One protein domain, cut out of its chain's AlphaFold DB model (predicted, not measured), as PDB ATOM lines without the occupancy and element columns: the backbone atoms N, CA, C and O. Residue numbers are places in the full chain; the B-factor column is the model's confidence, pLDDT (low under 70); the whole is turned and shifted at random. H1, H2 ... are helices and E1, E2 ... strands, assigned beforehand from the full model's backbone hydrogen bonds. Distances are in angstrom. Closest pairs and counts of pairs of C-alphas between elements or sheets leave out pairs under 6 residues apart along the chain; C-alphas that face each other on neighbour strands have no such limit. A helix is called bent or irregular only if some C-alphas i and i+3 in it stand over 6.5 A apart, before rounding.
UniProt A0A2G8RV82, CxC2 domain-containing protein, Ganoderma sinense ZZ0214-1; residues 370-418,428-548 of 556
ATOM      1  N   SER A 370     107.246 250.234 345.309       94.88
ATOM      2  CA  SER A 370     107.319 249.594 343.982       94.88
ATOM      3  C   SER A 370     106.142 249.868 343.035       94.88
ATOM      4  O   SER A 370     106.295 249.753 341.820       94.88
ATOM      5  N   LEU A 371     104.980 250.263 343.558       96.12
ATOM      6  CA  LEU A 371     103.793 250.647 342.789       96.12
ATOM      7  C   LEU A 371     103.668 252.167 342.581       96.12
ATOM      8  O   LEU A 371     102.799 252.606 341.815       96.12
ATOM      9  N   GLY A 372     104.469 252.974 343.281       94.31
ATOM     10  CA  GLY A 372     104.429 254.435 343.218       94.31
ATOM     11  C   GLY A 372     104.939 254.979 341.881       94.31
ATOM     12  O   GLY A 372     105.839 254.413 341.261       94.31
ATOM     13  N   VAL A 373     104.358 256.083 341.406       94.00
ATOM     14  CA  VAL A 373     104.809 256.742 340.170       94.00
ATOM     15  C   VAL A 373     105.833 257.815 340.522       94.00
ATOM     16  O   VAL A 373     105.483 258.874 341.033       94.00
ATOM     17  N   LEU A 374     107.103 257.535 340.236       93.88
ATOM     18  CA  LEU A 374     108.206 258.478 340.417       93.88
ATOM     19  C   LEU A 374     108.119 259.628 339.403       93.88
ATOM     20  O   LEU A 374     107.698 259.434 338.261       93.88
ATOM     21  N   CYS A 375     108.558 260.822 339.804       95.12
ATOM     22  CA  CYS A 375     108.619 261.962 338.896       95.12
ATOM     23  C   CYS A 375     109.789 261.801 337.903       95.12
ATOM     24  O   CYS A 375     110.938 261.757 338.346       95.12
ATOM     25  N   PRO A 376     109.546 261.778 336.577       93.25
ATOM     26  CA  PRO A 376     110.596 261.529 335.584       93.25
ATOM     27  C   PRO A 376     111.599 262.686 335.437       93.25
ATOM     28  O   PRO A 376     112.699 262.475 334.934       93.25
ATOM     29  N   ALA A 377     111.226 263.896 335.868       92.75
ATOM     30  CA  ALA A 377     112.015 265.126 335.745       92.75
ATOM     31  C   ALA A 377     112.655 265.592 337.073       92.75
ATOM     32  O   ALA A 377     113.201 266.694 337.153       92.75
ATOM     33  N   CYS A 378     112.577 264.776 338.126       92.94
ATOM     34  CA  CYS A 378     113.366 264.952 339.346       92.94
ATOM     35  C   CYS A 378     114.630 264.074 339.289       92.94
ATOM     36  O   CYS A 378     114.618 263.069 338.573       92.94
ATOM     37  N   PRO A 379     115.692 264.395 340.051       91.81
ATOM     38  CA  PRO A 379     116.797 263.462 340.258       91.81
ATOM     39  C   PRO A 379     116.269 262.154 340.863       91.81
ATOM     40  O   PRO A 379     115.451 262.160 341.785       91.81
ATOM     41  N   GLN A 380     116.700 261.030 340.298       92.56
ATOM     42  CA  GLN A 380     116.364 259.670 340.702       92.56
ATOM     43  C   GLN A 380     117.677 258.872 340.759       92.56
ATOM     44  O   GLN A 380     118.133 258.380 339.715       92.56
ATOM     45  N   PRO A 381     118.303 258.762 341.949       90.88
ATOM     46  CA  PRO A 381     119.536 258.009 342.154       90.88
ATOM     47  C   PRO A 381     119.501 256.624 341.504       90.88
ATOM     48  O   PRO A 381     118.519 255.887 341.626       90.88
ATOM     49  N   TYR A 382     120.575 256.290 340.789       90.31
ATOM     50  CA  TYR A 382     120.764 255.031 340.061       90.31
ATOM     51  C   TYR A 382     119.735 254.762 338.939       90.31
ATOM     52  O   TYR A 382     119.617 253.627 338.476       90.31
ATOM     53  N   LYS A 383     118.975 255.778 338.488       91.38
ATOM     54  CA  LYS A 383     117.961 255.649 337.414       91.38
ATOM     55  C   LYS A 383     118.098 256.683 336.299       91.38
ATOM     56  O   LYS A 383     118.095 256.309 335.132       91.38
ATOM     57  N   ASN A 384     118.203 257.970 336.640       92.50
ATOM     58  CA  ASN A 384     118.488 259.055 335.685       92.50
ATOM     59  C   ASN A 384     119.708 259.906 336.095       92.50
ATOM     60  O   ASN A 384     119.968 260.946 335.496       92.50
ATOM     61  N   MET A 385     120.433 259.451 337.120       88.88
ATOM     62  CA  MET A 385     121.566 260.111 337.758       88.88
ATOM     63  C   MET A 385     122.461 259.056 338.416       88.88
ATOM     64  O   MET A 385     121.952 258.187 339.131       88.88
ATOM     65  N   ASP A 386     123.775 259.167 338.231       89.25
ATOM     66  CA  ASP A 386     124.766 258.534 339.104       89.25
ATOM     67  C   ASP A 386     125.049 259.486 340.285       89.25
ATOM     68  O   ASP A 386     125.476 260.621 340.049       89.25
ATOM     69  N   PRO A 387     124.824 259.084 341.552       86.88
ATOM     70  CA  PRO A 387     125.148 259.921 342.706       86.88
ATOM     71  C   PRO A 387     126.609 260.386 342.750       86.88
ATOM     72  O   PRO A 387     126.870 261.466 343.277       86.88
ATOM     73  N   ALA A 388     127.541 259.630 342.157       86.56
ATOM     74  CA  ALA A 388     128.958 259.981 342.102       86.56
ATOM     75  C   ALA A 388     129.273 261.153 341.151       86.56
ATOM     76  O   ALA A 388     130.424 261.584 341.088       86.56
ATOM     77  N   ASP A 389     128.323 261.657 340.357       86.44
ATOM     78  CA  ASP A 389     128.521 262.869 339.542       86.44
ATOM     79  C   ASP A 389     128.339 264.169 340.347       86.44
ATOM     80  O   ASP A 389     128.871 265.206 339.949       86.44
ATOM     81  N   GLN A 390     127.677 264.121 341.507       85.69
ATOM     82  CA  GLN A 390     127.434 265.297 342.359       85.69
ATOM     83  C   GLN A 390     128.735 265.904 342.913       85.69
ATOM     84  O   GLN A 390     128.893 267.126 342.928       85.69
ATOM     85  N   ASP A 391     129.690 265.054 343.308       84.62
ATOM     86  CA  ASP A 391     131.018 265.471 343.783       84.62
ATOM     87  C   ASP A 391     131.865 266.090 342.663       84.62
ATOM     88  O   ASP A 391     132.664 266.998 342.896       84.62
ATOM     89  N   LYS A 392     131.672 265.610 341.427       87.56
ATOM     90  CA  LYS A 392     132.363 266.100 340.225       87.56
ATOM     91  C   LYS A 392     131.793 267.437 339.742       87.56
ATOM     92  O   LYS A 392     132.477 268.170 339.027       87.56
ATOM     93  N   ARG A 393     130.532 267.742 340.072       87.19
ATOM     94  CA  ARG A 393     129.813 268.888 339.515       87.19
ATOM     95  C   ARG A 393     130.320 270.218 340.102       87.19
ATOM     96  O   ARG A 393     130.408 270.356 341.326       87.19
ATOM     97  N   PRO A 394     130.584 271.245 339.265       90.44
ATOM     98  CA  PRO A 394     130.949 272.574 339.739       90.44
ATOM     99  C   PRO A 394     129.939 273.142 340.740       90.44
ATOM    100  O   PRO A 394     128.728 273.020 340.568       90.44
ATOM    101  N   GLU A 395     130.435 273.848 341.754       85.62
ATOM    102  CA  GLU A 395     129.628 274.398 342.854       85.62
ATOM    103  C   GLU A 395     128.439 275.260 342.378       85.62
ATOM    104  O   GLU A 395     127.340 275.185 342.927       85.62
ATOM    105  N   LYS A 396     128.636 276.008 341.283       88.25
ATOM    106  CA  LYS A 396     127.607 276.837 340.631       88.25
ATOM    107  C   LYS A 396     126.495 276.041 339.941       88.25
ATOM    108  O   LYS A 396     125.473 276.628 339.615       88.25
ATOM    109  N   GLU A 397     126.686 274.747 339.700       87.88
ATOM    110  CA  GLU A 397     125.754 273.876 338.976       87.88
ATOM    111  C   GLU A 397     125.054 272.849 339.877       87.88
ATOM    112  O   GLU A 397     124.043 272.289 339.465       87.88
ATOM    113  N   LYS A 398     125.516 272.617 341.116       84.00
ATOM    114  CA  LYS A 398     124.923 271.649 342.071       84.00
ATOM    115  C   LYS A 398     123.431 271.866 342.386       84.00
ATOM    116  O   LYS A 398     122.798 271.004 342.983       84.00
ATOM    117  N   TYR A 399     122.840 272.989 341.973       84.81
ATOM    118  CA  TYR A 399     121.387 273.197 342.013       84.81
ATOM    119  C   TYR A 399     120.614 272.323 341.002       84.81
ATOM    120  O   TYR A 399     119.418 272.102 341.185       84.81
ATOM    121  N   LEU A 400     121.267 271.828 339.943       86.25
ATOM    122  CA  LEU A 400     120.660 270.947 338.937       86.25
ATOM    123  C   LEU A 400     120.288 269.585 339.535       86.25
ATOM    124  O   LEU A 400     119.222 269.049 339.230       86.25
ATOM    125  N   ASP A 401     121.133 269.086 340.439       87.31
ATOM    126  CA  ASP A 401     120.955 267.812 341.140       87.31
ATOM    127  C   ASP A 401     120.033 267.935 342.368       87.31
ATOM    128  O   ASP A 401     119.678 266.936 342.988       87.31
ATOM    129  N   MET A 402     119.620 269.159 342.719       88.56
ATOM    130  CA  MET A 402     118.840 269.431 343.922       88.56
ATOM    131  C   MET A 402     117.430 268.841 343.828       88.56
ATOM    132  O   MET A 402     116.669 269.098 342.881       88.56
ATOM    133  N   PHE A 403     117.050 268.083 344.855       91.62
ATOM    134  CA  PHE A 403     115.703 267.552 344.989       91.62
ATOM    135  C   PHE A 403     114.788 268.587 345.644       91.62
ATOM    136  O   PHE A 403     115.102 269.143 346.691       91.62
ATOM    137  N   PHE A 404     113.652 268.869 345.004       92.94
ATOM    138  CA  PHE A 404     112.660 269.826 345.490       92.94
ATOM    139  C   PHE A 404     111.437 269.034 345.936       92.94
ATOM    140  O   PHE A 404     110.730 268.472 345.093       92.94
ATOM    141  N   HIS A 405     111.183 269.000 347.237       92.81
ATOM    142  CA  HIS A 405     110.055 268.302 347.845       92.81
ATOM    143  C   HIS A 405     109.225 269.279 348.674       92.81
ATOM    144  O   HIS A 405     109.730 270.289 349.151       92.81
ATOM    145  N   THR A 406     107.939 268.994 348.826       93.75
ATOM    146  CA  THR A 406     107.041 269.736 349.709       93.75
ATOM    147  C   THR A 406     106.196 268.757 350.505       93.75
ATOM    148  O   THR A 406     105.805 267.711 349.976       93.75
ATOM    149  N   VAL A 407     105.924 269.095 351.761       91.38
ATOM    150  CA  VAL A 407     105.026 268.346 352.646       91.38
ATOM    151  C   VAL A 407     103.754 269.159 352.898       91.38
ATOM    152  O   VAL A 407     103.822 270.381 353.022       91.38
ATOM    153  N   ASP A 408     102.595 268.494 352.894       90.25
ATOM    154  CA  ASP A 408     101.272 269.128 353.022       90.25
ATOM    155  C   ASP A 408     100.261 268.216 353.752       90.25
ATOM    156  O   ASP A 408     100.345 266.984 353.677       90.25
ATOM    157  N   GLY A 409      99.311 268.831 354.465       88.62
ATOM    158  CA  GLY A 409      98.366 268.197 355.387       88.62
ATOM    159  C   GLY A 409      96.904 268.273 354.937       88.62
ATOM    160  O   GLY A 409      96.216 269.284 355.083       88.62
ATOM    161  N   ASN A 410      96.358 267.153 354.461       88.12
ATOM    162  CA  ASN A 410      94.972 267.064 354.006       88.12
ATOM    163  C   ASN A 410      94.014 266.634 355.133       88.12
ATOM    164  O   ASN A 410      93.775 265.446 355.364       88.12
ATOM    165  N   PHE A 411      93.380 267.610 355.785       85.06
ATOM    166  CA  PHE A 411      92.358 267.376 356.818       85.06
ATOM    167  C   PHE A 411      90.938 267.110 356.288       85.06
ATOM    168  O   PHE A 411      90.049 266.715 357.048       85.06
ATOM    169  N   HIS A 412      90.701 267.268 354.982       81.94
ATOM    170  CA  HIS A 412      89.434 266.854 354.375       81.94
ATOM    171  C   HIS A 412      89.328 265.319 354.315       81.94
ATOM    172  O   HIS A 412      88.235 264.771 354.493       81.94
ATOM    173  N   SER A 413      90.459 264.618 354.176       83.25
ATOM    174  CA  SER A 413      90.565 263.151 354.201       83.25
ATOM    175  C   SER A 413      90.482 262.554 355.622       83.25
ATOM    176  O   SER A 413      91.352 261.805 356.061       83.25
ATOM    177  N   SER A 414      89.425 262.885 356.374       85.75
ATOM    178  CA  SER A 414      89.232 262.404 357.756       85.75
ATOM    179  C   SER A 414      88.437 261.086 357.839       85.75
ATOM    180  O   SER A 414      87.297 260.986 357.372       85.75
ATOM    181  N   GLN A 415      88.992 260.066 358.503       86.69
ATOM    182  CA  GLN A 415      88.327 258.777 358.719       86.69
ATOM    183  C   GLN A 415      87.418 258.849 359.954       86.69
ATOM    184  O   GLN A 415      87.885 258.893 361.091       86.69
ATOM    185  N   LYS A 416      86.095 258.841 359.758       85.50
ATOM    186  CA  LYS A 416      85.131 258.819 360.877       85.50
ATOM    187  C   LYS A 416      85.101 257.456 361.574       85.50
ATOM    188  O   LYS A 416      85.247 256.428 360.920       85.50
ATOM    189  N   MET A 417      84.849 257.465 362.886       83.50
ATOM    190  CA  MET A 417      84.632 256.250 363.679       83.50
ATOM    191  C   MET A 417      83.466 255.444 363.090       83.50
ATOM    192  O   MET A 417      82.344 255.939 362.991       83.50
ATOM    193  N   LYS A 418      83.749 254.207 362.685       81.06
ATOM    194  CA  LYS A 418      82.799 253.229 362.139       81.06
ATOM    195  C   LYS A 418      83.188 251.837 362.650       81.06
ATOM    196  O   LYS A 418      84.357 251.647 362.994       81.06
ATOM    197  N   THR A 428      98.323 247.496 349.524       94.75
ATOM    198  CA  THR A 428      99.467 248.314 349.097       94.75
ATOM    199  C   THR A 428     100.235 248.899 350.284       94.75
ATOM    200  O   THR A 428     100.820 249.973 350.151       94.75
ATOM    201  N   ASN A 429     100.206 248.225 351.443       93.75
ATOM    202  CA  ASN A 429     101.043 248.553 352.604       93.75
ATOM    203  C   ASN A 429     102.514 248.654 352.169       93.75
ATOM    204  O   ASN A 429     102.977 247.741 351.484       93.75
ATOM    205  N   VAL A 430     103.186 249.767 352.493       94.06
ATOM    206  CA  VAL A 430     104.525 250.221 352.035       94.06
ATOM    207  C   VAL A 430     104.786 250.252 350.513       94.06
ATOM    208  O   VAL A 430     105.671 250.953 350.039       94.06
ATOM    209  N   ALA A 431     104.016 249.535 349.698       95.50
ATOM    210  CA  ALA A 431     104.266 249.349 348.272       95.50
ATOM    211  C   ALA A 431     103.882 250.552 347.396       95.50
ATOM    212  O   ALA A 431     104.287 250.620 346.240       95.50
ATOM    213  N   ALA A 432     103.067 251.479 347.904       95.06
ATOM    214  CA  ALA A 432     102.585 252.647 347.165       95.06
ATOM    215  C   ALA A 432     103.061 253.956 347.824       95.06
ATOM    216  O   ALA A 432     104.254 254.128 348.055       95.06
ATOM    217  N   TYR A 433     102.151 254.898 348.081       95.19
ATOM    218  CA  TYR A 433     102.479 256.218 348.633       95.19
ATOM    219  C   TYR A 433     102.509 256.254 350.166       95.19
ATOM    220  O   TYR A 433     103.173 257.114 350.723       95.19
ATOM    221  N   TYR A 434     101.830 255.325 350.846       95.19
ATOM    222  CA  TYR A 434     101.845 255.240 352.310       95.19
ATOM    223  C   TYR A 434     103.063 254.466 352.824       95.19
ATOM    224  O   TYR A 434     103.492 253.505 352.181       95.19
ATOM    225  N   ALA A 435     103.565 254.866 353.993       94.50
ATOM    226  CA  ALA A 435     104.579 254.141 354.759       94.50
ATOM    227  C   ALA A 435     104.068 252.771 355.268       94.50
ATOM    228  O   ALA A 435     102.909 252.404 355.056       94.50
ATOM    229  N   GLU A 436     104.928 251.999 355.944       93.88
ATOM    230  CA  GLU A 436     104.541 250.716 356.547       93.88
ATOM    231  C   GLU A 436     103.683 250.928 357.813       93.88
ATOM    232  O   GLU A 436     104.030 251.687 358.724       93.88
ATOM    233  N   GLU A 437     102.516 250.277 357.848       91.19
ATOM    234  CA  GLU A 437     101.462 250.516 358.842       91.19
ATOM    235  C   GLU A 437     101.850 250.090 360.274       91.19
ATOM    236  O   GLU A 437     101.435 250.730 361.245       91.19
ATOM    237  N   LYS A 438     102.648 249.028 360.433       91.44
ATOM    238  CA  LYS A 438     103.071 248.470 361.728       91.44
ATOM    239  C   LYS A 438     104.250 249.233 362.314       91.44
ATOM    240  O   LYS A 438     104.235 249.473 363.518       91.44
ATOM    241  N   GLU A 439     105.224 249.622 361.494       90.94
ATOM    242  CA  GLU A 439     106.350 250.477 361.892       90.94
ATOM    243  C   GLU A 439     105.833 251.837 362.380       90.94
ATOM    244  O   GLU A 439     106.132 252.258 363.501       90.94
ATOM    245  N   PHE A 440     104.918 252.460 361.630       91.19
ATOM    246  CA  PHE A 440     104.280 253.704 362.061       91.19
ATOM    247  C   PHE A 440     103.408 253.494 363.316       91.19
ATOM    248  O   PHE A 440     103.424 254.309 364.240       91.19
ATOM    249  N   SER A 441     102.718 252.352 363.425       89.88
ATOM    250  CA  SER A 441     101.994 251.945 364.643       89.88
ATOM    251  C   SER A 441     102.899 251.556 365.825       89.88
ATOM    252  O   SER A 441     102.387 251.360 366.931       89.88
ATOM    253  N   HIS A 442     104.208 251.381 365.624       90.38
ATOM    254  CA  HIS A 442     105.206 251.211 366.685       90.38
ATOM    255  C   HIS A 442     105.642 252.590 367.179       90.38
ATOM    256  O   HIS A 442     105.457 252.916 368.352       90.38
ATOM    257  N   PHE A 443     106.061 253.441 366.238       89.44
ATOM    258  CA  PHE A 443     106.409 254.841 366.464       89.44
ATOM    259  C   PHE A 443     105.318 255.597 367.242       89.44
ATOM    260  O   PHE A 443     105.611 256.217 368.259       89.44
ATOM    261  N   GLN A 444     104.041 255.454 366.865       86.62
ATOM    262  CA  GLN A 444     102.899 256.067 367.572       86.62
ATOM    263  C   GLN A 444     102.700 255.613 369.036       86.62
ATOM    264  O   GLN A 444     101.947 256.257 369.772       86.62
ATOM    265  N   LYS A 445     103.296 254.493 369.470       87.81
ATOM    266  CA  LYS A 445     103.189 253.982 370.852       87.81
ATOM    267  C   LYS A 445     104.354 254.443 371.719       87.81
ATOM    268  O   LYS A 445     104.148 254.760 372.892       87.81
ATOM    269  N   GLU A 446     105.553 254.453 371.147       84.75
ATOM    270  CA  GLU A 446     106.780 254.878 371.819       84.75
ATOM    271  C   GLU A 446     106.866 256.403 371.888       84.75
ATOM    272  O   GLU A 446     107.040 256.974 372.967       84.75
ATOM    273  N   PHE A 447     106.674 257.071 370.748       78.56
ATOM    274  CA  PHE A 447     106.817 258.511 370.636       78.56
ATOM    275  C   PHE A 447     105.550 259.239 371.096       78.56
ATOM    276  O   PHE A 447     104.512 259.250 370.431       78.56
ATOM    277  N   LYS A 448     105.649 259.903 372.248       70.75
ATOM    278  CA  LYS A 448     104.634 260.840 372.736       70.75
ATOM    279  C   LYS A 448     105.076 262.249 372.344       70.75
ATOM    280  O   LYS A 448     106.100 262.688 372.865       70.75
ATOM    281  N   PRO A 449     104.344 262.963 371.466       63.88
ATOM    282  CA  PRO A 449     104.773 264.280 371.021       63.88
ATOM    283  C   PRO A 449     104.930 265.252 372.200       63.88
ATOM    284  O   PRO A 449     104.110 265.213 373.128       63.88
ATOM    285  N   PRO A 450     105.969 266.110 372.181       62.03
ATOM    286  CA  PRO A 450     106.209 267.081 373.240       62.03
ATOM    287  C   PRO A 450     105.034 268.057 373.380       62.03
ATOM    288  O   PRO A 450     104.180 268.195 372.498       62.03
ATOM    289  N   LYS A 451     104.967 268.748 374.524       59.88
ATOM    290  CA  LYS A 451     103.943 269.777 374.745       59.88
ATOM    291  C   LYS A 451     104.103 270.872 373.690       59.88
ATOM    292  O   LYS A 451     105.211 271.345 373.480       59.88
ATOM    293  N   LYS A 452     102.990 271.292 373.075       58.38
ATOM    294  CA  LYS A 452     102.973 272.352 372.057       58.38
ATOM    295  C   LYS A 452     103.681 273.608 372.574       58.38
ATOM    296  O   LYS A 452     103.191 274.252 373.503       58.38
ATOM    297  N   GLU A 453     104.787 273.956 371.933       55.59
ATOM    298  CA  GLU A 453     105.533 275.179 372.211       55.59
ATOM    299  C   GLU A 453     104.786 276.419 371.678       55.59
ATOM    300  O   GLU A 453     103.985 276.317 370.736       55.59
ATOM    301  N   PRO A 454     104.976 277.603 372.292       56.84
ATOM    302  CA  PRO A 454     104.351 278.835 371.824       56.84
ATOM    303  C   PRO A 454     104.951 279.266 370.479       56.84
ATOM    304  O   PRO A 454     106.157 279.453 370.346       56.84
ATOM    305  N   THR A 455     104.095 279.465 369.478       58.91
ATOM    306  CA  THR A 455     104.511 279.821 368.115       58.91
ATOM    307  C   THR A 455     105.181 281.200 368.081       58.91
ATOM    308  O   THR A 455     104.510 282.219 368.248       58.91
ATOM    309  N   THR A 456     106.485 281.242 367.808       61.62
ATOM    310  CA  THR A 456     107.257 282.485 367.596       61.62
ATOM    311  C   THR A 456     106.940 283.159 366.256       61.62
ATOM    312  O   THR A 456     107.132 284.365 366.103       61.62
ATOM    313  N   CYS A 457     106.405 282.408 365.288       63.06
ATOM    314  CA  CYS A 457     105.961 282.929 363.998       63.06
ATOM    315  C   CYS A 457     104.723 283.834 364.140       63.06
ATOM    316  O   CYS A 457     103.735 283.486 364.789       63.06
ATOM    317  N   HIS A 458     104.739 284.993 363.478       53.12
ATOM    318  CA  HIS A 458     103.690 286.005 363.596       53.12
ATOM    319  C   HIS A 458     102.344 285.540 362.998       53.12
ATOM    320  O   HIS A 458     102.135 285.562 361.786       53.12
ATOM    321  N   LYS A 459     101.399 285.198 363.886       51.75
ATOM    322  CA  LYS A 459      99.951 284.992 363.642       51.75
ATOM    323  C   LYS A 459      99.524 283.794 362.773       51.75
ATOM    324  O   LYS A 459      98.323 283.642 362.556       51.75
ATOM    325  N   PHE A 460     100.428 282.920 362.327       51.25
ATOM    326  CA  PHE A 460     100.041 281.729 361.556       51.25
ATOM    327  C   PHE A 460      99.765 280.515 362.459       51.25
ATOM    328  O   PHE A 460     100.658 280.014 363.140       51.25
ATOM    329  N   GLY A 461      98.512 280.055 362.481       52.97
ATOM    330  CA  GLY A 461      98.018 279.027 363.403       52.97
ATOM    331  C   GLY A 461      97.564 277.741 362.714       52.97
ATOM    332  O   GLY A 461      96.384 277.416 362.790       52.97
ATOM    333  N   ALA A 462      98.475 277.010 362.068       50.75
ATOM    334  CA  ALA A 462      98.183 275.684 361.505       50.75
ATOM    335  C   ALA A 462      98.120 274.598 362.604       50.75
ATOM    336  O   ALA A 462      97.078 273.986 362.856       50.75
ATOM    337  N   MET A 463      99.226 274.418 363.334       52.19
ATOM    338  CA  MET A 463      99.400 273.357 364.335       52.19
ATOM    339  C   MET A 463      98.348 273.385 365.458       52.19
ATOM    340  O   MET A 463      98.237 274.350 366.223       52.19
ATOM    341  N   GLY A 464      97.633 272.270 365.628       49.31
ATOM    342  CA  GLY A 464      96.726 272.015 366.756       49.31
ATOM    343  C   GLY A 464      95.275 272.492 366.602       49.31
ATOM    344  O   GLY A 464      94.494 272.304 367.532       49.31
ATOM    345  N   TYR A 465      94.870 273.060 365.460       48.09
ATOM    346  CA  TYR A 465      93.471 273.450 365.203       48.09
ATOM    347  C   TYR A 465      92.670 272.358 364.472       48.09
ATOM    348  O   TYR A 465      92.065 272.594 363.422       48.09
ATOM    349  N   SER A 466      92.612 271.146 365.033       51.41
ATOM    350  CA  SER A 466      91.854 270.033 364.447       51.41
ATOM    351  C   SER A 466      90.332 270.240 364.556       51.41
ATOM    352  O   SER A 466      89.664 269.652 365.407       51.41
ATOM    353  N   ARG A 467      89.754 271.022 363.632       54.44
ATOM    354  CA  ARG A 467      88.293 271.093 363.395       54.44
ATOM    355  C   ARG A 467      87.696 269.739 362.964       54.44
ATOM    356  O   ARG A 467      86.479 269.572 362.942       54.44
ATOM    357  N   PHE A 468      88.550 268.779 362.610       58.72
ATOM    358  CA  PHE A 468      88.204 267.502 361.998       58.72
ATOM    359  C   PHE A 468      88.464 266.334 362.964       58.72
ATOM    360  O   PHE A 468      89.572 265.815 363.061       58.72
ATOM    361  N   GLY A 469      87.421 265.904 363.682       65.00
ATOM    362  CA  GLY A 469      87.460 264.707 364.537       65.00
ATOM    363  C   GLY A 469      87.176 263.402 363.776       65.00
ATOM    364  O   GLY A 469      86.415 263.394 362.799       65.00
ATOM    365  N   GLY A 470      87.753 262.290 364.241       76.69
ATOM    366  CA  GLY A 470      87.620 260.954 363.650       76.69
ATOM    367  C   GLY A 470      88.469 259.901 364.376       76.69
ATOM    368  O   GLY A 470      88.978 260.168 365.460       76.69
ATOM    369  N   ARG A 471      88.633 258.720 363.760       82.19
ATOM    370  CA  ARG A 471      89.731 257.781 364.058       82.19
ATOM    371  C   ARG A 471      91.051 258.359 363.544       82.19
ATOM    372  O   ARG A 471      92.030 258.382 364.278       82.19
ATOM    373  N   ILE A 472      91.018 258.862 362.310       86.75
ATOM    374  CA  ILE A 472      92.072 259.647 361.663       86.75
ATOM    375  C   ILE A 472      91.491 261.029 361.338       86.75
ATOM    376  O   ILE A 472      90.371 261.143 360.832       86.75
ATOM    377  N   SER A 473      92.240 262.079 361.660       87.19
ATOM    378  CA  SER A 473      91.841 263.487 361.504       87.19
ATOM    379  C   SER A 473      92.154 264.077 360.124       87.19
ATOM    380  O   SER A 473      91.494 265.023 359.705       87.19
ATOM    381  N   GLY A 474      93.127 263.500 359.419       90.19
ATOM    382  CA  GLY A 474      93.632 263.921 358.113       90.19
ATOM    383  C   GLY A 474      94.831 263.063 357.707       90.19
ATOM    384  O   GLY A 474      95.175 262.122 358.420       90.19
ATOM    385  N   THR A 475      95.490 263.393 356.602       92.19
ATOM    386  CA  THR A 475      96.677 262.672 356.105       92.19
ATOM    387  C   THR A 475      97.765 263.668 355.725       92.19
ATOM    388  O   THR A 475      97.460 264.623 355.012       92.19
ATOM    389  N   VAL A 476      99.015 263.448 356.138       92.50
ATOM    390  CA  VAL A 476     100.160 264.251 355.665       92.50
ATOM    391  C   VAL A 476     100.916 263.472 354.596       92.50
ATOM    392  O   VAL A 476     101.090 262.257 354.720       92.50
ATOM    393  N   GLY A 477     101.333 264.156 353.532       94.25
ATOM    394  CA  GLY A 477     101.992 263.536 352.387       94.25
ATOM    395  C   GLY A 477     103.065 264.417 351.761       94.25
ATOM    396  O   GLY A 477     103.004 265.643 351.815       94.25
ATOM    397  N   LEU A 478     104.050 263.761 351.154       94.75
ATOM    398  CA  LEU A 478     105.155 264.376 350.431       94.75
ATOM    399  C   LEU A 478     104.911 264.330 348.931       94.75
ATOM    400  O   LEU A 478     104.550 263.288 348.385       94.75
ATOM    401  N   SER A 479     105.214 265.426 348.243       95.25
ATOM    402  CA  SER A 479     105.271 265.463 346.781       95.25
ATOM    403  C   SER A 479     106.503 266.211 346.280       95.25
ATOM    404  O   SER A 479     107.103 266.998 347.011       95.25
ATOM    405  N   CYS A 480     106.913 265.983 345.030       94.31
ATOM    406  CA  CYS A 480     107.962 266.801 344.430       94.31
ATOM    407  C   CYS A 480     107.409 268.194 344.073       94.31
ATOM    408  O   CYS A 480     106.526 268.330 343.225       94.31
ATOM    409  N   ALA A 481     107.951 269.249 344.683       92.31
ATOM    410  CA  ALA A 481     107.388 270.602 344.603       92.31
ATOM    411  C   ALA A 481     107.363 271.179 343.171       92.31
ATOM    412  O   ALA A 481     106.566 272.060 342.866       92.31
ATOM    413  N   ARG A 482     108.215 270.666 342.269       90.94
ATOM    414  CA  ARG A 482     108.258 271.081 340.855       90.94
ATOM    415  C   ARG A 482     107.132 270.495 339.989       90.94
ATOM    416  O   ARG A 482     106.805 271.095 338.970       90.94
ATOM    417  N   HIS A 483     106.572 269.331 340.339       93.44
ATOM    418  CA  HIS A 483     105.679 268.577 339.439       93.44
ATOM    419  C   HIS A 483     104.506 267.845 340.132       93.44
ATOM    420  O   HIS A 483     103.748 267.155 339.455       93.44
ATOM    421  N   MET A 484     104.351 267.969 341.455       92.44
ATOM    422  CA  MET A 484     103.247 267.418 342.266       92.44
ATOM    423  C   MET A 484     103.042 265.889 342.191       92.44
ATOM    424  O   MET A 484     101.943 265.388 342.435       92.44
ATOM    425  N   PHE A 485     104.094 265.115 341.906       94.94
ATOM    426  CA  PHE A 485     104.061 263.656 342.084       94.94
ATOM    427  C   PHE A 485     104.257 263.331 343.566       94.94
ATOM    428  O   PHE A 485     105.260 263.752 344.143       94.94
ATOM    429  N   LEU A 486     103.338 262.566 344.163       94.88
ATOM    430  CA  LEU A 486     103.503 262.026 345.516       94.88
ATOM    431  C   LEU A 486     104.718 261.088 345.581       94.88
ATOM    432  O   LEU A 486     104.920 260.263 344.686       94.88
ATOM    433  N   LEU A 487     105.508 261.193 346.647       95.25
ATOM    434  CA  LEU A 487     106.636 260.295 346.884       95.25
ATOM    435  C   LEU A 487     106.113 258.914 347.326       95.25
ATOM    436  O   LEU A 487     105.200 258.847 348.152       95.25
ATOM    437  N   PRO A 488     106.676 257.801 346.823       95.69
ATOM    438  CA  PRO A 488     106.412 256.484 347.394       95.69
ATOM    439  C   PRO A 488     106.858 256.440 348.864       95.69
ATOM    440  O   PRO A 488     107.821 257.117 349.221       95.69
ATOM    441  N   CYS A 489     106.152 255.687 349.710       95.56
ATOM    442  CA  CYS A 489     106.291 255.655 351.182       95.56
ATOM    443  C   CYS A 489     106.072 256.996 351.932       95.56
ATOM    444  O   CYS A 489     105.810 256.985 353.131       95.56
ATOM    445  N   GLY A 490     106.129 258.147 351.258       94.38
ATOM    446  CA  GLY A 490     105.976 259.482 351.837       94.38
ATOM    447  C   GLY A 490     104.531 259.910 352.094       94.38
ATOM    448  O   GLY A 490     104.109 260.954 351.595       94.38
ATOM    449  N   SER A 491     103.741 259.124 352.824       95.19
ATOM    450  CA  SER A 491     102.409 259.513 353.316       95.19
ATOM    451  C   SER A 491     102.005 258.708 354.550       95.19
ATOM    452  O   SER A 491     102.284 257.511 354.639       95.19
ATOM    453  N   ILE A 492     101.309 259.353 355.487       94.06
ATOM    454  CA  ILE A 492     100.832 258.742 356.738       94.06
ATOM    455  C   ILE A 492      99.489 259.335 357.196       94.06
ATOM    456  O   ILE A 492      99.127 260.471 356.874       94.06
ATOM    457  N   ASP A 493      98.774 258.565 358.014       92.06
ATOM    458  CA  ASP A 493      97.547 258.986 358.692       92.06
ATOM    459  C   ASP A 493      97.840 259.841 359.942       92.06
ATOM    460  O   ASP A 493      98.621 259.453 360.811       92.06
ATOM    461  N   LEU A 494      97.158 260.982 360.090       89.38
ATOM    462  CA  LEU A 494      97.270 261.870 361.254       89.38
ATOM    463  C   LEU A 494      96.182 261.549 362.295       89.38
ATOM    464  O   LEU A 494      95.009 261.878 362.074       89.38
ATOM    465  N   PRO A 495      96.506 260.976 363.470       81.62
ATOM    466  CA  PRO A 495      95.485 260.579 364.439       81.62
ATOM    467  C   PRO A 495      94.810 261.768 365.147       81.62
ATOM    468  O   PRO A 495      93.635 261.675 365.496       81.62
ATOM    469  N   ARG A 496      95.520 262.886 365.384       77.94
ATOM    470  CA  ARG A 496      95.024 264.041 366.173       77.94
ATOM    471  C   ARG A 496      95.577 265.394 365.692       77.94
ATOM    472  O   ARG A 496      96.069 266.185 366.492       77.94
ATOM    473  N   GLY A 497      95.493 265.655 364.393       77.12
ATOM    474  CA  GLY A 497      96.142 266.790 363.739       77.12
ATOM    475  C   GLY A 497      97.609 266.517 363.398       77.12
ATOM    476  O   GLY A 497      98.144 265.451 363.709       77.12
ATOM    477  N   GLU A 498      98.244 267.493 362.753       78.19
ATOM    478  CA  GLU A 498      99.699 267.533 362.579       78.19
ATOM    479  C   GLU A 498     100.439 267.686 363.914       78.19
ATOM    480  O   GLU A 498      99.967 268.334 364.852       78.19
ATOM    481  N   ALA A 499     101.632 267.101 363.949       80.19
ATOM    482  CA  ALA A 499     102.691 267.336 364.918       80.19
ATOM    483  C   ALA A 499     104.019 267.058 364.201       80.19
ATOM    484  O   ALA A 499     104.052 266.151 363.364       80.19
ATOM    485  N   PHE A 500     105.092 267.788 364.531       81.12
ATOM    486  CA  PHE A 500     106.376 267.681 363.823       81.12
ATOM    487  C   PHE A 500     106.861 266.233 363.705       81.12
ATOM    488  O   PHE A 500     107.040 265.768 362.592       81.12
ATOM    489  N   ALA A 501     106.843 265.457 364.791       83.62
ATOM    490  CA  ALA A 501     107.227 264.042 364.784       83.62
ATOM    491  C   ALA A 501     106.496 263.147 363.755       83.62
ATOM    492  O   ALA A 501     107.052 262.154 363.291       83.62
ATOM    493  N   TYR A 502     105.255 263.471 363.367       86.94
ATOM    494  CA  TYR A 502     104.589 262.776 362.257       86.94
ATOM    495  C   TYR A 502     105.156 263.233 360.903       86.94
ATOM    496  O   TYR A 502     105.429 262.402 360.040       86.94
ATOM    497  N   VAL A 503     105.387 264.536 360.728       87.69
ATOM    498  CA  VAL A 503     106.070 265.105 359.553       87.69
ATOM    499  C   VAL A 503     107.475 264.513 359.405       87.69
ATOM    500  O   VAL A 503     107.809 264.066 358.316       87.69
ATOM    501  N   ASP A 504     108.237 264.396 360.495       86.75
ATOM    502  CA  ASP A 504     109.572 263.788 360.535       86.75
ATOM    503  C   ASP A 504     109.539 262.322 360.087       86.75
ATOM    504  O   ASP A 504     110.304 261.923 359.215       86.75
ATOM    505  N   TYR A 505     108.596 261.520 360.600       89.38
ATOM    506  CA  TYR A 505     108.418 260.134 360.153       89.38
ATOM    507  C   TYR A 505     108.069 260.054 358.656       89.38
ATOM    508  O   TYR A 505     108.617 259.228 357.924       89.38
ATOM    509  N   CYS A 506     107.177 260.931 358.181       91.38
ATOM    510  CA  CYS A 506     106.794 261.019 356.772       91.38
ATOM    511  C   CYS A 506     108.004 261.369 355.888       91.38
ATOM    512  O   CYS A 506     108.264 260.683 354.898       91.38
ATOM    513  N   MET A 507     108.776 262.386 356.291       90.12
ATOM    514  CA  MET A 507     110.027 262.840 355.671       90.12
ATOM    515  C   MET A 507     111.050 261.710 355.608       90.12
ATOM    516  O   MET A 507     111.485 261.359 354.516       90.12
ATOM    517  N   CYS A 508     111.366 261.066 356.731       90.25
ATOM    518  CA  CYS A 508     112.318 259.960 356.771       90.25
ATOM    519  C   CYS A 508     111.887 258.775 355.890       90.25
ATOM    520  O   CYS A 508     112.711 258.230 355.159       90.25
ATOM    521  N   SER A 509     110.601 258.402 355.900       91.62
ATOM    522  CA  SER A 509     110.093 257.278 355.101       91.62
ATOM    523  C   SER A 509     110.071 257.575 353.592       91.62
ATOM    524  O   SER A 509     110.472 256.733 352.788       91.62
ATOM    525  N   GLY A 510     109.647 258.779 353.190       91.50
ATOM    526  CA  GLY A 510     109.559 259.178 351.781       91.50
ATOM    527  C   GLY A 510     110.888 259.610 351.152       91.50
ATOM    528  O   GLY A 510     111.102 259.387 349.959       91.50
ATOM    529  N   LEU A 511     111.791 260.218 351.931       92.81
ATOM    530  CA  LEU A 511     113.087 260.714 351.450       92.81
ATOM    531  C   LEU A 511     114.200 259.657 351.480       92.81
ATOM    532  O   LEU A 511     115.234 259.887 350.859       92.81
ATOM    533  N   ALA A 512     113.986 258.486 352.093       90.00
ATOM    534  CA  ALA A 512     114.992 257.421 352.174       90.00
ATOM    535  C   ALA A 512     115.694 257.057 350.840       90.00
ATOM    536  O   ALA A 512     116.919 256.924 350.840       90.00
ATOM    537  N   PRO A 513     115.004 256.970 349.680       88.00
ATOM    538  CA  PRO A 513     115.658 256.718 348.386       88.00
ATOM    539  C   PRO A 513     116.517 257.880 347.853       88.00
ATOM    540  O   PRO A 513     117.231 257.707 346.866       88.00
ATOM    541  N   TYR A 514     116.415 259.063 348.464       89.44
ATOM    542  CA  TYR A 514     117.006 260.330 348.024       89.44
ATOM    543  C   TYR A 514     118.073 260.868 348.994       89.44
ATOM    544  O   TYR A 514     118.660 261.916 348.729       89.44
ATOM    545  N   PHE A 515     118.365 260.167 350.094       85.56
ATOM    546  CA  PHE A 515     119.415 260.543 351.055       85.56
ATOM    547  C   PHE A 515     120.837 260.545 350.463       85.56
ATOM    548  O   PHE A 515     121.745 261.126 351.044       85.56
ATOM    549  N   THR A 516     121.039 259.950 349.283       85.06
ATOM    550  CA  THR A 516     122.286 260.054 348.506       85.06
ATOM    551  C   THR A 516     122.440 261.385 347.762       85.06
ATOM    552  O   THR A 516     123.479 261.607 347.140       85.06
ATOM    553  N   LEU A 517     121.433 262.266 347.786       86.38
ATOM    554  CA  LEU A 517     121.484 263.572 347.130       86.38
ATOM    555  C   LEU A 517     122.035 264.652 348.063       86.38
ATOM    556  O   LEU A 517     121.490 264.894 349.138       86.38
ATOM    557  N   CYS A 518     123.067 265.362 347.611       83.25
ATOM    558  CA  CYS A 518     123.793 266.358 348.404       83.25
ATOM    559  C   CYS A 518     123.005 267.653 348.670       83.25
ATOM    560  O   CYS A 518     123.504 268.523 349.384       83.25
ATOM    561  N   ARG A 519     121.831 267.841 348.043       85.00
ATOM    562  CA  ARG A 519     120.987 269.039 348.198       85.00
ATOM    563  C   ARG A 519     119.500 268.716 348.173       85.00
ATOM    564  O   ARG A 519     118.968 268.252 347.162       85.00
ATOM    565  N   HIS A 520     118.827 269.093 349.256       87.88
ATOM    566  CA  HIS A 520     117.373 269.061 349.398       87.88
ATOM    567  C   HIS A 520     116.826 270.474 349.605       87.88
ATOM    568  O   HIS A 520     117.339 271.236 350.421       87.88
ATOM    569  N   CYS A 521     115.771 270.811 348.866       87.56
ATOM    570  CA  CYS A 521     115.002 272.041 349.003       87.56
ATOM    571  C   CYS A 521     113.586 271.677 349.471       87.56
ATOM    572  O   CYS A 521     112.758 271.236 348.667       87.56
ATOM    573  N   SER A 522     113.333 271.862 350.768       87.00
ATOM    574  CA  SER A 522     112.068 271.519 351.428       87.00
ATOM    575  C   SER A 522     111.070 272.680 351.425       87.00
ATOM    576  O   SER A 522     111.400 273.777 351.879       87.00
ATOM    577  N   GLY A 523     109.840 272.427 350.980       87.19
ATOM    578  CA  GLY A 523     108.671 273.288 351.170       87.19
ATOM    579  C   GLY A 523     107.745 272.773 352.280       87.19
ATOM    580  O   GLY A 523     107.420 271.588 352.328       87.19
ATOM    581  N   TYR A 524     107.303 273.672 353.160       85.44
ATOM    582  CA  TYR A 524     106.281 273.430 354.186       85.44
ATOM    583  C   TYR A 524     105.675 274.785 354.587       85.44
ATOM    584  O   TYR A 524     106.394 275.788 354.598       85.44
ATOM    585  N   ASP A 525     104.384 274.854 354.917       73.00
ATOM    586  CA  ASP A 525     103.700 276.111 355.268       73.00
ATOM    587  C   ASP A 525     104.225 276.718 356.584       73.00
ATOM    588  O   ASP A 525     104.361 277.936 356.707       73.00
ATOM    589  N   ILE A 526     104.617 275.864 357.535       74.56
ATOM    590  CA  ILE A 526     105.244 276.235 358.809       74.56
ATOM    591  C   ILE A 526     106.748 275.925 358.870       74.56
ATOM    592  O   ILE A 526     107.298 275.779 359.964       74.56
ATOM    593  N   ASN A 527     107.443 275.889 357.723       75.94
ATOM    594  CA  ASN A 527     108.898 275.658 357.648       75.94
ATOM    595  C   ASN A 527     109.690 276.526 358.650       75.94
ATOM    596  O   ASN A 527     110.591 276.037 359.318       75.94
ATOM    597  N   CYS A 528     109.310 277.798 358.811       71.50
ATOM    598  CA  CYS A 528     109.941 278.758 359.729       71.50
ATOM    599  C   CYS A 528     109.844 278.405 361.227       71.50
ATOM    600  O   CYS A 528     110.535 279.014 362.039       71.50
ATOM    601  N   GLN A 529     108.970 277.466 361.599       70.44
ATOM    602  CA  GLN A 529     108.915 276.854 362.929       70.44
ATOM    603  C   GLN A 529     109.614 275.492 362.901       70.44
ATOM    604  O   GLN A 529     110.395 275.183 363.795       70.44
ATOM    605  N   TYR A 530     109.362 274.712 361.844       72.12
ATOM    606  CA  TYR A 530     109.895 273.368 361.662       72.12
ATOM    607  C   TYR A 530     111.426 273.322 361.717       72.12
ATOM    608  O   TYR A 530     111.948 272.532 362.493       72.12
ATOM    609  N   THR A 531     112.153 274.187 360.995       66.12
ATOM    610  CA  THR A 531     113.633 274.143 360.967       66.12
ATOM    611  C   THR A 531     114.259 274.288 362.354       66.12
ATOM    612  O   THR A 531     115.201 273.576 362.677       66.12
ATOM    613  N   ILE A 532     113.689 275.146 363.208       59.94
ATOM    614  CA  ILE A 532     114.201 275.426 364.560       59.94
ATOM    615  C   ILE A 532     114.126 274.174 365.456       59.94
ATOM    616  O   ILE A 532     115.012 273.948 366.278       59.94
ATOM    617  N   CYS A 533     113.097 273.339 365.286       52.09
ATOM    618  CA  CYS A 533     113.000 272.045 365.968       52.09
ATOM    619  C   CYS A 533     113.848 270.973 365.258       52.09
ATOM    620  O   CYS A 533     114.607 270.250 365.899       52.09
ATOM    621  N   CYS A 534     113.761 270.916 363.929       49.97
ATOM    622  CA  CYS A 534     114.359 269.882 363.087       49.97
ATOM    623  C   CYS A 534     115.897 269.842 363.194       49.97
ATOM    624  O   CYS A 534     116.459 268.755 363.298       49.97
ATOM    625  N   ASP A 535     116.567 270.999 363.283       43.50
ATOM    626  CA  ASP A 535     118.026 271.086 363.480       43.50
ATOM    627  C   ASP A 535     118.492 270.441 364.803       43.50
ATOM    628  O   ASP A 535     119.623 269.959 364.901       43.50
ATOM    629  N   ASN A 536     117.623 270.392 365.821       36.72
ATOM    630  CA  ASN A 536     117.902 269.694 367.076       36.72
ATOM    631  C   ASN A 536     117.612 268.187 366.947       36.72
ATOM    632  O   ASN A 536     118.458 267.365 367.302       36.72
ATOM    633  N   ASP A 537     116.449 267.812 366.404       40.22
ATOM    634  CA  ASP A 537     115.977 266.420 366.388       40.22
ATOM    635  C   ASP A 537     116.646 265.529 365.315       40.22
ATOM    636  O   ASP A 537     116.925 264.359 365.586       40.22
ATOM    637  N   ILE A 538     116.981 266.049 364.122       39.94
ATOM    638  CA  ILE A 538     117.647 265.263 363.057       39.94
ATOM    639  C   ILE A 538     119.062 264.817 363.464       39.94
ATOM    640  O   ILE A 538     119.520 263.753 363.034       39.94
ATOM    641  N   SER A 539     119.728 265.557 364.356       33.00
ATOM    642  CA  SER A 539     121.041 265.173 364.898       33.00
ATOM    643  C   SER A 539     121.023 263.792 365.580       33.00
ATOM    644  O   SER A 539     121.986 263.029 365.470       33.00
ATOM    645  N   CYS A 540     119.892 263.409 366.187       30.17
ATOM    646  CA  CYS A 540     119.698 262.109 366.837       30.17
ATOM    647  C   CYS A 540     119.647 260.924 365.855       30.17
ATOM    648  O   CYS A 540     119.795 259.779 366.280       30.17
ATOM    649  N   TYR A 541     119.466 261.180 364.554       34.91
ATOM    650  CA  TYR A 541     119.434 260.163 363.495       34.91
ATOM    651  C   TYR A 541     120.752 260.066 362.700       34.91
ATOM    652  O   TYR A 541     120.813 259.349 361.702       34.91
ATOM    653  N   GLY A 542     121.820 260.743 363.147       27.66
ATOM    654  CA  GLY A 542     123.173 260.593 362.594       27.66
ATOM    655  C   GLY A 542     123.458 261.394 361.317       27.66
ATOM    656  O   GLY A 542     124.328 261.002 360.540       27.66
ATOM    657  N   TYR A 543     122.732 262.491 361.091       42.94
ATOM    658  CA  TYR A 543     122.879 263.354 359.914       42.94
ATOM    659  C   TYR A 543     123.849 264.524 360.113       42.94
ATOM    660  O   TYR A 543     123.970 265.067 361.209       42.94
ATOM    661  N   ASP A 544     124.473 264.957 359.013       35.72
ATOM    662  CA  ASP A 544     125.157 266.251 358.910       35.72
ATOM    663  C   ASP A 544     124.125 267.356 358.584       35.72
ATOM    664  O   ASP A 544     123.493 267.295 357.519       35.72
ATOM    665  N   PRO A 545     123.942 268.377 359.449       36.59
ATOM    666  CA  PRO A 545     123.036 269.498 359.183       36.59
ATOM    667  C   PRO A 545     123.349 270.272 357.890       36.59
ATOM    668  O   PRO A 545     122.455 270.880 357.303       36.59
ATOM    669  N   GLY A 546     124.594 270.232 357.396       37.41
ATOM    670  CA  GLY A 546     125.028 270.958 356.198       37.41
ATOM    671  C   GLY A 546     124.365 270.524 354.879       37.41
ATOM    672  O   GLY A 546     124.481 271.237 353.880       37.41
ATOM    673  N   ALA A 547     123.660 269.388 354.849       36.31
ATOM    674  CA  ALA A 547     122.998 268.867 353.648       36.31
ATOM    675  C   ALA A 547     121.643 269.542 353.318       36.31
ATOM    676  O   ALA A 547     121.178 269.488 352.171       36.31
ATOM    677  N   PHE A 548     120.997 270.186 354.295       35.06
ATOM    678  CA  PHE A 548     119.631 270.709 354.168       35.06
ATOM    679  C   PHE A 548     119.589 272.216 353.861       35.06
ATOM    680  O   PHE A 548     119.366 273.056 354.729       35.06
TER     681      PHE A 548
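AT A GLANCE: This is residues 370 to 418 and 428 to 548 of the 556 residues of the protein "CxC2 domain-containing protein" of Ganoderma sinense ZZ0214-1 (UniProt A0A2G8RV82). A twisted sheet of four strands curls round one helix, H2, while H1 and H3 lie farther out, each near H2, and long stretches of loop run round this core. The loop of residues 370 to 402 reaches out past one end of the sheet. The printed part has 170 residues, with three named helices and four named strands in the order E1 H1 E2 E3 H2 E4 H3; the class is mixed, helices and strands, with 68 residues, under half, in named elements. The sheet runs E3 E2 E1 E4 and is mixed. The whole is compact, with a radius of gyration of the C-alphas of 16.8 A and spans of 52 by 39 by 28 A.

HOW THE PARTS SIT: Begin at the inner strand E1, residues 403 to 410. Beside it E2, residues 474 to 480, is antiparallel at 162 degrees; look for N 408 and O 477, 3.1 A apart. E4, residues 520 to 523, is parallel to E1 at 28 degrees, with N 521 and O 403 at 2.8 A. E2 forms a hairpin with E3, residues 486 to 494, with N 478 and O 490 at 2.8 A; E3 bends by 88 degrees at residue 489. H2, residues 500 to 514, is on the sheet, two layers with the helix on one face; its closest C-alphas to E3 are those of Gly 490 and Gly 510, 3.6 A apart. H2 is irregular: C-alphas 510 and 513 are 7.4 A apart. E3, H2 and E4 form a split strand-helix-strand unit, two strands running the same way with E2 and E1 between them, and its crossover is right-handed. H1, residues 437 to 446, is close to H2 but not clearly touching, the closest C-alphas, Phe 440 and Tyr 505, being 7.9 A apart. H3, residues 527 to 541, is also close to H2 but not clearly touching, with the C-alphas of Phe 500 and Tyr 530 closest at 7.0 A. H1 and H3 are apart. O i to N i+4 pairs are within hydrogen-bond range in 5 of 6 for H1, 9 of 11 for H2 and 5 of 11 for H3, which has 8 of 12 O i to N i+3 pairs within range.

IN THESE COORDINATES: Find C-alpha 403 at (115.703, 267.552, 344.989); from there E1 runs 22.6 A to C-alpha 410. E2 measures 20.0 A and E3 16.9 A. H2 starts at C-alpha 500, (106.376, 267.681, 363.823), and measures 20.4 A. H3 ends at C-alpha 541, (119.434, 260.163, 363.495), after 19.6 A.

THE WHOLE: The C-alphas of Pro 394 and Lys 418, the two farthest apart, are 56.5 A from each other. Residues 419 to 427 are not printed, and C-alphas 418 and 428 are 21.7 A apart across this cut, which lies in the link from E1 to H1. The link from H1 to E2 is long, with 27 residues. Expect low confidence, pLDDT under 70, at residues 449 to 469 and 531 to 548.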